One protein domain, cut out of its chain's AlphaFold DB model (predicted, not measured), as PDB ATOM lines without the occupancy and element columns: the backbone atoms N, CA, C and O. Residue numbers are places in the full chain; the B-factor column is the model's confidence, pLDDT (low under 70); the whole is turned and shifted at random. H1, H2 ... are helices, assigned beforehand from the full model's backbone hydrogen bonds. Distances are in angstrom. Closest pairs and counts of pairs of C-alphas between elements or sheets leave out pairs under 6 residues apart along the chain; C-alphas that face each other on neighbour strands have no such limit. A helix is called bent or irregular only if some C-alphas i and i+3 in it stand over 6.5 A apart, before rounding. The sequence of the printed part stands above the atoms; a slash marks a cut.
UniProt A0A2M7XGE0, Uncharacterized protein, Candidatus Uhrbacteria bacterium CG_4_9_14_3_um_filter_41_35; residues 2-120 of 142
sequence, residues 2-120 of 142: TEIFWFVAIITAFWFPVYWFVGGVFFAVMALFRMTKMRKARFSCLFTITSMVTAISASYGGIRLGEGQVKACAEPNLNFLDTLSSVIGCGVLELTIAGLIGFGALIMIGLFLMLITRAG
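Overview. This is residues 2 to 120 of the 142 residues of an uncharacterized protein of Candidatus Uhrbacteria bacterium CG_4_9_14_3_um_filter_41_35 (UniProt A0A2M7XGE0). Three long helices, H1, H2 and H3b, run up and down in a loose, rod-shaped bundle, with H2 packed on both others and H1 crossing it at a slant. At one end of the rod the short arm H3a turns off from H3b and packs crosswise on the last part of H2. The printed part has 119 residues with three named helices, H1, H2 and H3 in that order along the chain, and no named strand; the class is all helix. The whole is loose, with a radius of gyration of the C-alphas of 17.5 A, and spans 59 by 21 by 19 A.

Arrangement. The longest helix, H3, residues 80 to 120, was assigned as one helix by its hydrogen bonds but is bent, with C-alphas 90 and 93 7.3 A apart; its arms H3a, residues 80 to 90, and H3b, residues 93 to 120, are about perpendicular at 78 degrees. H3b touches H2, residues 40 to 73, at a shallow tilt of 23 degrees, opposite ways; their closest C-alphas, those of Leu 95 and Gly 62, are 4.9 A apart. H2 has a kink of 48 degrees near residue 67 and is irregular, but only just: C-alphas 65 and 68 are 6.6 A apart. With residues 66 to 73 alone it touches H3a, about perpendicular at 90 degrees, the closest C-alphas being those of Val 70 and Val 87, 6.0 A apart. With residues 47 to 60 alone, H2 touches H1, residues 2 to 33, at a steep tilt of 43 degrees, opposite ways; the closest C-alphas, of Thr 12 and Ala 55, are 5.5 A apart, and the two helices form a hairpin. H1 touches H3b with residues 19 to 27 alone, at a steep tilt of 45 degrees, the same way; the closest C-alphas, of Tyr 19 and Phe 103, are 7.0 A apart. H1 and H3a are apart. In H3a and H3b every O i to N i+4 pair is within hydrogen-bond range; in H1 26 of 28 are, in H2 23 of 30.

Along the chain. H3b measures 41.4 A from C-alpha 93 to C-alpha 120, at (30.792, 21.617, 24.370), and H3a 15.5 A. H2 measures 48.0 A and begins with C-alpha 40 at (18.482, 20.667, 15.996). H1 measures 45.6 A from C-alpha 2, at (12.467, 58.684, 6.642), to C-alpha 33, and has a kink of 28 degrees near residue 15.

Size, cuts and confidence. The C-alphas farthest apart, those of Lys 37 and Asn 77, are 59.1 A from each other. The printed part has no cut, and both links, H1 to H2 and H2 to H3, are short. The mean pLDDT of the printed part is 71.2, with 47 residues under 70, among them 34 to 44 and 65 to 91.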
ATOM      1  N   THR A   2      13.511  59.687   6.933       66.25
ATOM      2  CA  THR A   2      12.467  58.684   6.642       66.25
ATOM      3  C   THR A   2      12.633  57.994   5.285       66.25
ATOM      4  O   THR A   2      12.529  56.776   5.229       66.25
ATOM      5  N   GLU A   3      12.979  58.734   4.227       66.50
ATOM      6  CA  GLU A   3      13.238  58.173   2.887       66.50
ATOM      7  C   GLU A   3      14.322  57.081   2.923       66.50
ATOM      8  O   GLU A   3      14.090  55.948   2.520       66.50
ATOM      9  N   ILE A   4      15.483  57.385   3.517       69.12
ATOM     10  CA  ILE A   4      16.609  56.444   3.647       69.12
ATOM     11  C   ILE A   4      16.182  55.184   4.407       69.12
ATOM     12  O   ILE A   4      16.572  54.082   4.032       69.12
ATOM     13  N   PHE A   5      15.358  55.324   5.448       74.19
ATOM     14  CA  PHE A   5      14.885  54.184   6.229       74.19
ATOM     15  C   PHE A   5      14.012  53.236   5.396       74.19
ATOM     16  O   PHE A   5      14.191  52.021   5.468       74.19
ATOM     17  N   TRP A   6      13.121  53.777   4.562       74.06
ATOM     18  CA  TRP A   6      12.315  52.979   3.635       74.06
ATOM     19  C   TRP A   6      13.176  52.264   2.593       74.06
ATOM     20  O   TRP A   6      12.977  51.072   2.355       74.06
ATOM     21  N   PHE A   7      14.186  52.942   2.039       71.94
ATOM     22  CA  PHE A   7      15.144  52.323   1.117       71.94
ATOM     23  C   PHE A   7      15.923  51.171   1.771       71.94
ATOM     24  O   PHE A   7      15.977  50.073   1.215       71.94
ATOM     25  N   VAL A   8      16.466  51.380   2.978       74.62
ATOM     26  CA  VAL A   8      17.154  50.333   3.757       74.62
ATOM     27  C   VAL A   8      16.224  49.150   4.006       74.62
ATOM     28  O   VAL A   8      16.634  48.005   3.824       74.62
ATOM     29  N   ALA A   9      14.981  49.411   4.417       79.31
ATOM     30  CA  ALA A   9      14.014  48.373   4.747       79.31
ATOM     31  C   ALA A   9      13.670  47.504   3.531       79.31
ATOM     32  O   ALA A   9      13.642  46.280   3.655       79.31
ATOM     33  N   ILE A  10      13.473  48.107   2.355       80.12
ATOM     34  CA  ILE A  10      13.178  47.379   1.112       80.12
ATOM     35  C   ILE A  10      14.374  46.520   0.689       80.12
ATOM     36  O   ILE A  10      14.208  45.332   0.413       80.12
ATOM     37  N   ILE A  11      15.585  47.087   0.690       77.25
ATOM     38  CA  ILE A  11      16.807  46.354   0.319       77.25
ATOM     39  C   ILE A  11      17.058  45.205   1.302       77.25
ATOM     40  O   ILE A  11      17.351  44.085   0.883       77.25
ATOM     41  N   THR A  12      16.870  45.452   2.602       79.56
ATOM     42  CA  THR A  12      16.993  44.426   3.647       79.56
ATOM     43  C   THR A  12      15.958  43.325   3.439       79.56
ATOM     44  O   THR A  12      16.309  42.151   3.490       79.56
ATOM     45  N   ALA A  13      14.698  43.676   3.168       82.94
ATOM     46  CA  ALA A  13      13.629  42.712   2.921       82.94
ATOM     47  C   ALA A  13      13.870  41.876   1.657       82.94
ATOM     48  O   ALA A  13      13.477  40.713   1.621       82.94
ATOM     49  N   PHE A  14      14.542  42.431   0.646       83.25
ATOM     50  CA  PHE A  14      14.926  41.701  -0.560       83.25
ATOM     51  C   PHE A  14      16.109  40.750  -0.320       83.25
ATOM     52  O   PHE A  14      16.078  39.595  -0.744       83.25
ATOM     53  N   TRP A  15      17.144  41.204   0.392       78.12
ATOM     54  CA  TRP A  15      18.346  40.406   0.662       78.12
ATOM     55  C   TRP A  15      18.164  39.372   1.773       78.12
ATOM     56  O   TRP A  15      18.816  38.328   1.761       78.12
ATOM     57  N   PHE A  16      17.269  39.625   2.726       82.31
ATOM     58  CA  PHE A  16      17.026  38.734   3.854       82.31
ATOM     59  C   PHE A  16      16.617  37.310   3.424       82.31
ATOM     60  O   PHE A  16      17.287  36.376   3.863       82.31
ATOM     61  N   PRO A  17      15.622  37.087   2.539       84.12
ATOM     62  CA  PRO A  17      15.268  35.756   2.044       84.12
ATOM     63  C   PRO A  17      16.418  35.064   1.317       84.12
ATOM     64  O   PRO A  17      16.586  33.856   1.460       84.12
ATOM     65  N   VAL A  18      17.224  35.816   0.561       82.75
ATOM     66  CA  VAL A  18      18.380  35.275  -0.165       82.75
ATOM     67  C   VAL A  18      19.413  34.753   0.830       82.75
ATOM     68  O   VAL A  18      19.803  33.588   0.765       82.75
ATOM     69  N   TYR A  19      19.801  35.568   1.811       80.62
ATOM     70  CA  TYR A  19      20.731  35.146   2.858       80.62
ATOM     71  C   TYR A  19      20.188  34.007   3.710       80.62
ATOM     72  O   TYR A  19      20.920  33.070   4.040       80.62
ATOM     73  N   TRP A  20      18.905  34.076   4.038       80.75
ATOM     74  CA  TRP A  20      18.213  33.057   4.800       80.75
ATOM     75  C   TRP A  20      18.219  31.709   4.083       80.75
ATOM     76  O   TRP A  20      18.613  30.699   4.662       80.75
ATOM     77  N   PHE A  21      17.789  31.687   2.820       84.31
ATOM     78  CA  PHE A  21      17.651  30.456   2.055       84.31
ATOM     79  C   PHE A  21      19.020  29.878   1.709       84.31
ATOM     80  O   PHE A  21      19.272  28.707   1.973       84.31
ATOM     81  N   VAL A  22      19.938  30.696   1.190       81.56
ATOM     82  CA  VAL A  22      21.263  30.217   0.780       81.56
ATOM     83  C   VAL A  22      22.076  29.765   1.994       81.56
ATOM     84  O   VAL A  22      22.644  28.672   1.970       81.56
ATOM     85  N   GLY A  23      22.099  30.544   3.080       75.50
ATOM     86  CA  GLY A  23      22.789  30.128   4.299       75.50
ATOM     87  C   GLY A  23      22.112  28.918   4.953       75.50
ATOM     88  O   GLY A  23      22.798  27.977   5.342       75.50
ATOM     89  N   GLY A  24      20.777  28.880   5.000       77.50
ATOM     90  CA  GLY A  24      20.022  27.770   5.581       77.50
ATOM     91  C   GLY A  24      20.248  26.457   4.833       77.50
ATOM     92  O   GLY A  24      20.522  25.432   5.459       77.50
ATOM     93  N   VAL A  25      20.215  26.490   3.496       81.56
ATOM     94  CA  VAL A  25      20.538  25.338   2.642       81.56
ATOM     95  C   VAL A  25      22.000  24.928   2.820       81.56
ATOM     96  O   VAL A  25      22.266  23.746   3.028       81.56
ATOM     97  N   PHE A  26      22.947  25.873   2.813       79.62
ATOM     98  CA  PHE A  26      24.371  25.569   2.998       79.62
ATOM     99  C   PHE A  26      24.642  24.878   4.342       79.62
ATOM    100  O   PHE A  26      25.323  23.851   4.393       79.62
ATOM    101  N   PHE A  27      24.053  25.378   5.432       71.12
ATOM    102  CA  PHE A  27      24.182  24.753   6.748       71.12
ATOM    103  C   PHE A  27      23.463  23.409   6.845       71.12
ATOM    104  O   PHE A  27      23.997  22.496   7.474       71.12
ATOM    105  N   ALA A  28      22.300  23.248   6.210       76.69
ATOM    106  CA  ALA A  28      21.607  21.964   6.155       76.69
ATOM    107  C   ALA A  28      22.446  20.904   5.427       76.69
ATOM    108  O   ALA A  28      22.603  19.792   5.932       76.69
ATOM    109  N   VAL A  29      23.049  21.261   4.289       78.56
ATOM    110  CA  VAL A  29      23.955  20.382   3.539       78.56
ATOM    111  C   VAL A  29      25.191  20.037   4.374       78.56
ATOM    112  O   VAL A  29      25.518  18.861   4.526       78.56
ATOM    113  N   MET A  30      25.834  21.022   5.007       71.75
ATOM    114  CA  MET A  30      26.989  20.787   5.887       71.75
ATOM    115  C   MET A  30      26.649  19.904   7.098       71.75
ATOM    116  O   MET A  30      27.467  19.078   7.510       71.75
ATOM    117  N   ALA A  31      25.447  20.046   7.659       69.56
ATOM    118  CA  ALA A  31      24.952  19.197   8.738       69.56
ATOM    119  C   ALA A  31      24.629  17.767   8.274       69.56
ATOM    120  O   ALA A  31      24.786  16.837   9.059       69.56
ATOM    121  N   LEU A  32      24.211  17.567   7.019       73.19
ATOM    122  CA  LEU A  32      24.030  16.232   6.437       73.19
ATOM    123  C   LEU A  32      25.373  15.542   6.181       73.19
ATOM    124  O   LEU A  32      25.528  14.367   6.509       73.19
ATOM    125  N   PHE A  33      26.363  16.269   5.653       71.06
ATOM    126  CA  PHE A  33      27.706  15.725   5.423       71.06
ATOM    127  C   PHE A  33      28.449  15.402   6.724       71.06
ATOM    128  O   PHE A  33      29.247  14.466   6.768       71.06
ATOM    129  N   ARG A  34      28.198  16.149   7.802       60.25
ATOM    130  CA  ARG A  34      28.759  15.864   9.125       60.25
ATOM    131  C   ARG A  34      27.710  15.198  10.006       60.25
ATOM    132  O   ARG A  34      26.959  15.914  10.661       60.25
ATOM    133  N   MET A  35      27.745  13.860  10.095       49.25
ATOM    134  CA  MET A  35      27.042  12.979  11.059       49.25
ATOM    135  C   MET A  35      27.238  13.420  12.525       49.25
ATOM    136  O   MET A  35      27.893  12.766  13.331       49.25
ATOM    137  N   THR A  36      26.702  14.579  12.882       53.56
ATOM    138  CA  THR A  36      26.884  15.224  14.178       53.56
ATOM    139  C   THR A  36      25.519  15.239  14.832       53.56
ATOM    140  O   THR A  36      24.619  15.951  14.385       53.56
ATOM    141  N   LYS A  37      25.349  14.451  15.898       48.88
ATOM    142  CA  LYS A  37      24.201  14.536  16.813       48.88
ATOM    143  C   LYS A  37      24.215  15.912  17.503       48.88
ATOM    144  O   LYS A  37      24.661  16.056  18.636       48.88
ATOM    145  N   MET A  38      23.775  16.951  16.804       53.59
ATOM    146  CA  MET A  38      23.551  18.285  17.363       53.59
ATOM    147  C   MET A  38      22.064  18.445  17.694       53.59
ATOM    148  O   MET A  38      21.197  17.994  16.944       53.59
ATOM    149  N   ARG A  39      21.743  19.116  18.809       55.78
ATOM    150  CA  ARG A  39      20.356  19.464  19.165       55.78
ATOM    151  C   ARG A  39      19.813  20.485  18.154       55.78
ATOM    152  O   ARG A  39      20.066  21.683  18.272       55.78
ATOM    153  N   LYS A  40      19.049  19.981  17.178       53.75
ATOM    154  CA  LYS A  40      18.482  20.667  15.996       53.75
ATOM    155  C   LYS A  40      17.823  22.031  16.289       53.75
ATOM    156  O   LYS A  40      17.877  22.924  15.455       53.75
ATOM    157  N   ALA A  41      17.258  22.217  17.486       55.69
ATOM    158  CA  ALA A  41      16.509  23.421  17.855       55.69
ATOM    159  C   ALA A  41      17.372  24.679  18.091       55.69
ATOM    160  O   ALA A  41      16.946  25.779  17.751       55.69
ATOM    161  N   ARG A  42      18.587  24.554  18.650       64.19
ATOM    162  CA  ARG A  42      19.400  25.742  19.002       64.19
ATOM    163  C   ARG A  42      20.093  26.374  17.797       64.19
ATOM    164  O   ARG A  42      20.310  27.579  17.787       64.19
ATOM    165  N   PHE A  43      20.400  25.576  16.779       67.06
ATOM    166  CA  PHE A  43      21.118  26.045  15.595       67.06
ATOM    167  C   PHE A  43      20.236  26.918  14.691       67.06
ATOM    168  O   PHE A  43      20.703  27.918  14.157       67.06
ATOM    169  N   SER A  44      18.942  26.591  14.584       68.88
ATOM    170  CA  SER A  44      18.025  27.322  13.704       68.88
ATOM    171  C   SER A  44      17.788  28.761  14.171       68.88
ATOM    172  O   SER A  44      17.912  29.670  13.365       68.88
ATOM    173  N   CYS A  45      17.516  28.994  15.464       73.31
ATOM    174  CA  CYS A  45      17.307  30.356  15.979       73.31
ATOM    175  C   CYS A  45      18.563  31.227  15.898       73.31
ATOM    176  O   CYS A  45      18.474  32.418  15.617       73.31
ATOM    177  N   LEU A  46      19.737  30.649  16.156       72.19
ATOM    178  CA  LEU A  46      20.989  31.401  16.123       72.19
ATOM    179  C   LEU A  46      21.330  31.807  14.683       72.19
ATOM    180  O   LEU A  46      21.710  32.952  14.443       72.19
ATOM    181  N   PHE A  47      21.069  30.911  13.726       75.12
ATOM    182  CA  PHE A  47      21.188  31.200  12.302       75.12
ATOM    183  C   PHE A  47      20.255  32.343  11.870       75.12
ATOM    184  O   PHE A  47      20.724  33.315  11.278       75.12
ATOM    185  N   THR A  48      18.976  32.292  12.261       78.44
ATOM    186  CA  THR A  48      17.986  33.354  12.005       78.44
ATOM    187  C   THR A  48      18.500  34.738  12.389       78.44
ATOM    188  O   THR A  48      18.433  35.683  11.601       78.44
ATOM    189  N   ILE A  49      19.016  34.852  13.615       81.69
ATOM    190  CA  ILE A  49      19.504  36.116  14.169       81.69
ATOM    191  C   ILE A  49      20.730  36.582  13.389       81.69
ATOM    192  O   ILE A  49      20.801  37.749  13.009       81.69
ATOM    193  N   THR A  50      21.668  35.678  13.090       77.12
ATOM    194  CA  THR A  50      22.855  36.039  12.305       77.12
ATOM    195  C   THR A  50      22.492  36.517  10.903       77.12
ATOM    196  O   THR A  50      23.008  37.552  10.495       77.12
ATOM    197  N   SER A  51      21.549  35.861  10.212       78.31
ATOM    198  CA  SER A  51      21.060  36.288   8.893       78.31
ATOM    199  C   SER A  51      20.415  37.670   8.932       78.31
ATOM    200  O   SER A  51      20.653  38.486   8.040       78.31
ATOM    201  N   MET A  52      19.639  37.959   9.978       78.88
ATOM    202  CA  MET A  52      19.018  39.268  10.167       78.88
ATOM    203  C   MET A  52      20.065  40.365  10.395       78.88
ATOM    204  O   MET A  52      20.024  41.399   9.731       78.88
ATOM    205  N   VAL A  53      21.044  40.124  11.273       81.62
ATOM    206  CA  VAL A  53      22.134  41.076  11.543       81.62
ATOM    207  C   VAL A  53      22.952  41.340  10.279       81.62
ATOM    208  O   VAL A  53      23.234  42.496   9.967       81.62
ATOM    209  N   THR A  54      23.276  40.298   9.510       80.12
ATOM    210  CA  THR A  54      24.051  40.461   8.275       80.12
ATOM    211  C   THR A  54      23.281  41.163   7.166       80.12
ATOM    212  O   THR A  54      23.878  41.931   6.415       80.12
ATOM    213  N   ALA A  55      21.962  40.965   7.078       77.44
ATOM    214  CA  ALA A  55      21.128  41.693   6.125       77.44
ATOM    215  C   ALA A  55      21.086  43.197   6.453       77.44
ATOM    216  O   ALA A  55      21.207  44.033   5.554       77.44
ATOM    217  N   ILE A  56      21.002  43.550   7.742       79.62
ATOM    218  CA  ILE A  56      21.071  44.945   8.199       79.62
ATOM    219  C   ILE A  56      22.453  45.536   7.889       79.62
ATOM    220  O   ILE A  56      22.539  46.629   7.324       79.62
ATOM    221  N   SER A  57      23.538  44.818   8.204       78.88
ATOM    222  CA  SER A  57      24.895  45.312   7.945       78.88
ATOM    223  C   SER A  57      25.198  45.451   6.453       78.88
ATOM    224  O   SER A  57      25.835  46.423   6.060       78.88
ATOM    225  N   ALA A  58      24.720  44.524   5.616       76.38
ATOM    226  CA  ALA A  58      24.876  44.594   4.165       76.38
ATOM    227  C   ALA A  58      24.118  45.792   3.580       76.38
ATOM    228  O   ALA A  58      24.651  46.493   2.725       76.38
ATOM    229  N   SER A  59      22.922  46.085   4.096       75.69
ATOM    230  CA  SER A  59      22.127  47.234   3.648       75.69
ATOM    231  C   SER A  59      22.765  48.565   4.051       75.69
ATOM    232  O   SER A  59      22.853  49.481   3.236       75.69
ATOM    233  N   TYR A  60      23.296  48.665   5.275       77.88
ATOM    234  CA  TYR A  60      24.066  49.838   5.707       77.88
ATOM    235  C   TYR A  60      25.376  50.002   4.926       77.88
ATOM    236  O   TYR A  60      25.723  51.115   4.527       77.88
ATOM    237  N   GLY A  61      26.096  48.901   4.700       73.62
ATOM    238  CA  GLY A  61      27.334  48.886   3.926       73.62
ATOM    239  C   GLY A  61      27.108  49.296   2.471       73.62
ATOM    240  O   GLY A  61      27.836  50.141   1.961       73.62
ATOM    241  N   GLY A  62      26.058  48.767   1.837       68.56
ATOM    242  CA  GLY A  62      25.682  49.094   0.461       68.56
ATOM    243  C   GLY A  62      25.359  50.574   0.269       68.56
ATOM    244  O   GLY A  62      25.784  51.162  -0.717       68.56
ATOM    245  N   ILE A  63      24.695  51.213   1.238       70.06
ATOM    246  CA  ILE A  63      24.415  52.657   1.176       70.06
ATOM    247  C   ILE A  63      25.693  53.476   1.350       70.06
ATOM    248  O   ILE A  63      25.913  54.422   0.601       70.06
ATOM    249  N   ARG A  64      26.560  53.104   2.298       74.50
ATOM    250  CA  ARG A  64      27.827  53.814   2.534       74.50
ATOM    251  C   ARG A  64      28.790  53.732   1.351       74.50
ATOM    252  O   ARG A  64      29.492  54.703   1.096       74.50
ATOM    253  N   LEU A  65      28.822  52.598   0.655       67.50
ATOM    254  CA  LEU A  65      29.587  52.436  -0.584       67.50
ATOM    255  C   LEU A  65      28.909  53.197  -1.742       67.50
ATOM    256  O   LEU A  65      29.581  53.949  -2.441       67.50
ATOM    257  N   GLY A  66      27.574  53.120  -1.821       60.75
ATOM    258  CA  GLY A  66      26.707  53.761  -2.818       60.75
ATOM    259  C   GLY A  66      26.752  55.287  -2.891       60.75
ATOM    260  O   GLY A  66      26.487  55.867  -3.944       60.75
ATOM    261  N   GLU A  67      27.087  55.974  -1.796       66.88
ATOM    262  CA  GLU A  67      27.076  57.445  -1.741       66.88
ATOM    263  C   GLU A  67      27.992  58.104  -2.788       66.88
ATOM    264  O   GLU A  67      27.707  59.223  -3.228       66.88
ATOM    265  N   GLY A  68      29.079  57.434  -3.187       61.06
ATOM    266  CA  GLY A  68      30.026  57.945  -4.181       61.06
ATOM    267  C   GLY A  68      29.490  57.892  -5.613       61.06
ATOM    268  O   GLY A  68      29.655  58.853  -6.363       61.06
ATOM    269  N   GLN A  69      28.809  56.805  -5.982       59.94
ATOM    270  CA  GLN A  69      28.338  56.585  -7.355       59.94
ATOM    271  C   GLN A  69      26.945  57.154  -7.607       59.94
ATOM    272  O   GLN A  69      26.671  57.668  -8.691       59.94
ATOM    273  N   VAL A  70      26.084  57.174  -6.587       57.94
ATOM    274  CA  VAL A  70      24.752  57.782  -6.697       57.94
ATOM    275  C   VAL A  70      24.861  59.292  -6.929       57.94
ATOM    276  O   VAL A  70      24.104  59.840  -7.721       57.94
ATOM    277  N   LYS A  71      25.852  59.972  -6.336       60.75
ATOM    278  CA  LYS A  71      26.101  61.403  -6.599       60.75
ATOM    279  C   LYS A  71      26.574  61.694  -8.024       60.75
ATOM    280  O   LYS A  71      26.352  62.799  -8.504       60.75
ATOM    281  N   ALA A  72      27.217  60.730  -8.684       60.41
ATOM    282  CA  ALA A  72      27.662  60.873 -10.068       60.41
ATOM    283  C   ALA A  72      26.526  60.636 -11.081       60.41
ATOM    284  O   ALA A  72      26.579  61.182 -12.178       60.41
ATOM    285  N   CYS A  73      25.501  59.858 -10.708       61.94
ATOM    286  CA  CYS A  73      24.375  59.493 -11.578       61.94
ATOM    287  C   CYS A  73      23.040  60.193 -11.245       61.94
ATOM    288  O   CYS A  73      22.057  59.995 -11.957       61.94
ATOM    289  N   ALA A  74      22.955  60.974 -10.163       55.69
ATOM    290  CA  ALA A  74      21.705  61.607  -9.739       55.69
ATOM    291  C   ALA A  74      21.413  62.899 -10.523       55.69
ATOM    292  O   ALA A  74      21.935  63.968 -10.204       55.69
ATOM    293  N   GLU A  75      20.524  62.815 -11.515       57.62
ATOM    294  CA  GLU A  75      19.857  63.985 -12.097       57.62
ATOM    295  C   GLU A  75      18.794  64.555 -11.129       57.62
ATOM    296  O   GLU A  75      18.095  63.796 -10.454       57.62
ATOM    297  N   PRO A  76      18.634  65.891 -11.036       54.22
ATOM    298  CA  PRO A  76      17.943  66.532  -9.913       54.22
ATOM    299  C   PRO A  76      16.399  66.485  -9.911       54.22
ATOM    300  O   PRO A  76      15.803  67.176  -9.094       54.22
ATOM    301  N   ASN A  77      15.713  65.715 -10.765       48.56
ATOM    302  CA  ASN A  77      14.237  65.747 -10.847       48.56
ATOM    303  C   ASN A  77      13.622  64.413 -11.299       48.56
ATOM    304  O   ASN A  77      13.096  64.312 -12.405       48.56
ATOM    305  N   LEU A  78      13.672  63.381 -10.456       56.91
ATOM    306  CA  LEU A  78      13.149  62.058 -10.806       56.91
ATOM    307  C   LEU A  78      12.224  61.499  -9.717       56.91
ATOM    308  O   LEU A  78      12.452  61.679  -8.522       56.91
ATOM    309  N   ASN A  79      11.146  60.840 -10.150       64.56
ATOM    310  CA  ASN A  79      10.155  60.209  -9.276       64.56
ATOM    311  C   ASN A  79      10.786  59.054  -8.464       64.56
ATOM    312  O   ASN A  79      11.875  58.576  -8.781       64.56
ATOM    313  N   PHE A  80      10.090  58.542  -7.440       60.88
ATOM    314  CA  PHE A  80      10.584  57.447  -6.577       60.88
ATOM    315  C   PHE A  80      11.036  56.196  -7.365       60.88
ATOM    316  O   PHE A  80      12.045  55.579  -7.027       60.88
ATOM    317  N   LEU A  81      10.334  55.854  -8.454       56.50
ATOM    318  CA  LEU A  81      10.678  54.726  -9.334       56.50
ATOM    319  C   LEU A  81      11.957  54.964 -10.148       56.50
ATOM    320  O   LEU A  81      12.741  54.037 -10.337       56.50
ATOM    321  N   ASP A  82      12.197  56.200 -10.575       61.94
ATOM    322  CA  ASP A  82      13.394  56.576 -11.327       61.94
ATOM    323  C   ASP A  82      14.612  56.761 -10.410       61.94
ATOM    324  O   ASP A  82      15.751  56.489 -10.783       61.94
ATOM    325  N   THR A  83      14.369  57.147  -9.155       62.28
ATOM    326  CA  THR A  83      15.401  57.166  -8.112       62.28
ATOM    327  C   THR A  83      15.844  55.738  -7.783       62.28
ATOM    328  O   THR A  83      17.039  55.471  -7.679       62.28
ATOM    329  N   LEU A  84      14.898  54.792  -7.689       62.97
ATOM    330  CA  LEU A  84      15.204  53.365  -7.542       62.97
ATOM    331  C   LEU A  84      15.965  52.816  -8.751       62.97
ATOM    332  O   LEU A  84      16.950  52.107  -8.562       62.97
ATOM    333  N   SER A  85      15.544  53.137  -9.977       67.69
ATOM    334  CA  SER A  85      16.199  52.628 -11.187       67.69
ATOM    335  C   SER A  85      17.610  53.193 -11.365       67.69
ATOM    336  O   SER A  85      18.510  52.440 -11.728       67.69
ATOM    337  N   SER A  86      17.841  54.464 -11.027       64.62
ATOM    338  CA  SER A  86      19.169  55.087 -11.083       64.62
ATOM    339  C   SER A  86      20.109  54.544  -9.995       64.62
ATOM    340  O   SER A  86      21.259  54.197 -10.275       64.62
ATOM    341  N   VAL A  87      19.607  54.349  -8.768       63.22
ATOM    342  CA  VAL A  87      20.383  53.745  -7.667       63.22
ATOM    343  C   VAL A  87      20.676  52.271  -7.931       63.22
ATOM    344  O   VAL A  87      21.776  51.813  -7.641       63.22
ATOM    345  N   ILE A  88      19.738  51.516  -8.501       65.69
ATOM    346  CA  ILE A  88      19.994  50.126  -8.888       65.69
ATOM    347  C   ILE A  88      20.934  50.098 -10.094       65.69
ATOM    348  O   ILE A  88      21.869  49.318 -10.079       65.69
ATOM    349  N   GLY A  89      20.770  50.967 -11.091       66.50
ATOM    350  CA  GLY A  89      21.611  51.001 -12.290       66.50
ATOM    351  C   GLY A  89      23.078  51.324 -11.999       66.50
ATOM    352  O   GLY A  89      23.959  50.579 -12.422       66.50
ATOM    353  N   CYS A  90      23.346  52.389 -11.236       67.94
ATOM    354  CA  CYS A  90      24.716  52.776 -10.878       67.94
ATOM    355  C   CYS A  90      25.233  52.077  -9.608       67.94
ATOM    356  O   CYS A  90      26.432  51.852  -9.472       67.94
ATOM    357  N   GLY A  91      24.352  51.690  -8.683       65.31
ATOM    358  CA  GLY A  91      24.720  51.092  -7.397       65.31
ATOM    359  C   GLY A  91      24.681  49.564  -7.355       65.31
ATOM    360  O   GLY A  91      25.064  49.000  -6.326       65.31
ATOM    361  N   VAL A  92      24.258  48.860  -8.424       71.12
ATOM    362  CA  VAL A  92      24.177  47.383  -8.405       71.12
ATOM    363  C   VAL A  92      25.518  46.762  -8.059       71.12
ATOM    364  O   VAL A  92      25.567  45.816  -7.281       71.12
ATOM    365  N   LEU A  93      26.614  47.294  -8.609       72.94
ATOM    366  CA  LEU A  93      27.940  46.709  -8.449       72.94
ATOM    367  C   LEU A  93      28.366  46.747  -6.976       72.94
ATOM    368  O   LEU A  93      28.793  45.738  -6.420       72.94
ATOM    369  N   GLU A  94      28.165  47.887  -6.321       72.38
ATOM    370  CA  GLU A  94      28.507  48.096  -4.914       72.38
ATOM    371  C   GLU A  94      27.577  47.314  -3.983       72.38
ATOM    372  O   GLU A  94      28.052  46.679  -3.039       72.38
ATOM    373  N   LEU A  95      26.278  47.260  -4.296       70.50
ATOM    374  CA  LEU A  95      25.311  46.400  -3.604       70.50
ATOM    375  C   LEU A  95      25.684  44.918  -3.718       70.50
ATOM    376  O   LEU A  95      25.566  44.178  -2.744       70.50
ATOM    377  N   THR A  96      26.172  44.483  -4.879       76.69
ATOM    378  CA  THR A  96      26.565  43.085  -5.107       76.69
ATOM    379  C   THR A  96      27.855  42.751  -4.362       76.69
ATOM    380  O   THR A  96      27.936  41.696  -3.736       76.69
ATOM    381  N   ILE A  97      28.842  43.654  -4.352       80.31
ATOM    382  CA  ILE A  97      30.100  43.482  -3.604       80.31
ATOM    383  C   ILE A  97      29.835  43.454  -2.094       80.31
ATOM    384  O   ILE A  97      30.281  42.530  -1.412       80.31
ATOM    385  N   ALA A  98      29.067  44.415  -1.573       78.81
ATOM    386  CA  ALA A  98      28.641  44.419  -0.172       78.81
ATOM    387  C   ALA A  98      27.838  43.150   0.163       78.81
ATOM    388  O   ALA A  98      28.038  42.542   1.218       78.81
ATOM    389  N   GLY A  99      27.001  42.709  -0.780       75.31
ATOM    390  CA  GLY A  99      26.242  41.471  -0.714       75.31
ATOM    391  C   GLY A  99      27.129  40.229  -0.543       75.31
ATOM    392  O   GLY A  99      26.928  39.419   0.369       75.31
ATOM    393  N   LEU A 100      28.154  40.101  -1.385       82.50
ATOM    394  CA  LEU A 100      29.143  39.018  -1.359       82.50
ATOM    395  C   LEU A 100      29.976  39.015  -0.075       82.50
ATOM    396  O   LEU A 100      30.188  37.956   0.516       82.50
ATOM    397  N   ILE A 101      30.412  40.188   0.388       85.50
ATOM    398  CA  ILE A 101      31.151  40.319   1.651       85.50
ATOM    399  C   ILE A 101      30.265  39.883   2.825       85.50
ATOM    400  O   ILE A 101      30.703  39.103   3.674       85.50
ATOM    401  N   GLY A 102      29.000  40.320   2.841       81.00
ATOM    402  CA  GLY A 102      28.014  39.892   3.834       81.00
ATOM    403  C   GLY A 102      27.788  38.378   3.820       81.00
ATOM    404  O   GLY A 102      27.708  37.753   4.880       81.00
ATOM    405  N   PHE A 103      27.773  37.766   2.634       78.50
ATOM    406  CA  PHE A 103      27.654  36.317   2.482       78.50
ATOM    407  C   PHE A 103      28.871  35.567   3.047       78.50
ATOM    408  O   PHE A 103      28.716  34.602   3.800       78.50
ATOM    409  N   GLY A 104      30.083  36.035   2.739       83.50
ATOM    410  CA  GLY A 104      31.317  35.470   3.289       83.50
ATOM    411  C   GLY A 104      31.363  35.559   4.817       83.50
ATOM    412  O   GLY A 104      31.684  34.576   5.489       83.50
ATOM    413  N   ALA A 105      30.963  36.704   5.378       84.69
ATOM    414  CA  ALA A 105      30.867  36.896   6.823       84.69
ATOM    415  C   ALA A 105      29.853  35.934   7.467       84.69
ATOM    416  O   ALA A 105      30.161  35.322   8.492       84.69
ATOM    417  N   LEU A 106      28.685  35.737   6.845       81.31
ATOM    418  CA  LEU A 106      27.673  34.775   7.298       81.31
ATOM    419  C   LEU A 106      28.220  33.352   7.398       81.31
ATOM    420  O   LEU A 106      28.035  32.685   8.419       81.31
ATOM    421  N   ILE A 107      28.905  32.892   6.347       80.56
ATOM    422  CA  ILE A 107      29.496  31.551   6.318       80.56
ATOM    423  C   ILE A 107      30.542  31.415   7.424       80.56
ATOM    424  O   ILE A 107      30.508  30.441   8.176       80.56
ATOM    425  N   MET A 108      31.436  32.397   7.568       84.12
ATOM    426  CA  MET A 108      32.476  32.379   8.599       84.12
ATOM    427  C   MET A 108      31.890  32.325  10.013       84.12
ATOM    428  O   MET A 108      32.309  31.494  10.821       84.12
ATOM    429  N   ILE A 109      30.886  33.157  10.304       82.69
ATOM    430  CA  ILE A 109      30.217  33.194  11.611       82.69
ATOM    431  C   ILE A 109      29.525  31.861  11.902       82.69
ATOM    432  O   ILE A 109      29.692  31.301  12.988       82.69
ATOM    433  N   GLY A 110      28.777  31.309  10.947       74.31
ATOM    434  CA  GLY A 110      28.077  30.048  11.181       74.31
ATOM    435  C   GLY A 110      29.014  28.834  11.250       74.31
ATOM    436  O   GLY A 110      28.764  27.919  12.038       74.31
ATOM    437  N   LEU A 111      30.144  28.838  10.530       77.69
ATOM    438  CA  LEU A 111      31.213  27.847  10.719       77.69
ATOM    439  C   LEU A 111      31.821  27.943  12.122       77.69
ATOM    440  O   LEU A 111      32.009  26.920  12.784       77.69
ATOM    441  N   PHE A 112      32.086  29.158  12.597       82.31
ATOM    442  CA  PHE A 112      32.627  29.402  13.932       82.31
ATOM    443  C   PHE A 112      31.674  28.914  15.035       82.31
ATOM    444  O   PHE A 112      32.082  28.181  15.936       82.31
ATOM    445  N   LEU A 113      30.379  29.216  14.913       76.06
ATOM    446  CA  LEU A 113      29.329  28.705  15.804       76.06
ATOM    447  C   LEU A 113      29.264  27.173  15.814       76.06
ATOM    448  O   LEU A 113      29.106  26.559  16.875       76.06
ATOM    449  N   MET A 114      29.418  26.542  14.646       70.75
ATOM    450  CA  MET A 114      29.454  25.082  14.534       70.75
ATOM    451  C   MET A 114      30.670  24.491  15.264       70.75
ATOM    452  O   MET A 114      30.534  23.472  15.948       70.75
ATOM    453  N   LEU A 115      31.841  25.132  15.163       73.12
ATOM    454  CA  LEU A 115      33.063  24.710  15.857       73.12
ATOM    455  C   LEU A 115      32.942  24.844  17.380       73.12
ATOM    456  O   LEU A 115      33.261  23.892  18.091       73.12
ATOM    457  N   ILE A 116      32.419  25.967  17.883       73.06
ATOM    458  CA  ILE A 116      32.203  26.165  19.328       73.06
ATOM    459  C   ILE A 116      31.231  25.123  19.882       73.06
ATOM    460  O   ILE A 116      31.491  24.501  20.911       73.06
ATOM    461  N   THR A 117      30.125  24.882  19.176       66.25
ATOM    462  CA  THR A 117      29.122  23.905  19.626       66.25
ATOM    463  C   THR A 117      29.713  22.488  19.699       66.25
ATOM    464  O   THR A 117      29.320  21.693  20.553       66.25
ATOM    465  N   ARG A 118      30.700  22.164  18.850       62.75
ATOM    466  CA  ARG A 118      31.394  20.869  18.882       62.75
ATOM    467  C   ARG A 118      32.226  20.685  20.156       62.75
ATOM    468  O   ARG A 118      32.230  19.580  20.693       62.75
ATOM    469  N   ALA A 119      32.884  21.736  20.647       59.88
ATOM    470  CA  ALA A 119      33.714  21.669  21.852       59.88
ATOM    471  C   ALA A 119      32.889  21.341  23.113       59.88
ATOM    472  O   ALA A 119      33.311  20.534  23.936       59.88
ATOM    473  N   GLY A 120      31.673  21.886  23.226       53.09
ATOM    474  CA  GLY A 120      30.792  21.617  24.370       53.09
ATOM    475  C   GLY A 120      30.202  20.200  24.398       53.09
ATOM    476  O   GLY A 120      29.942  19.666  25.471       53.09
TER     477      GLY A 120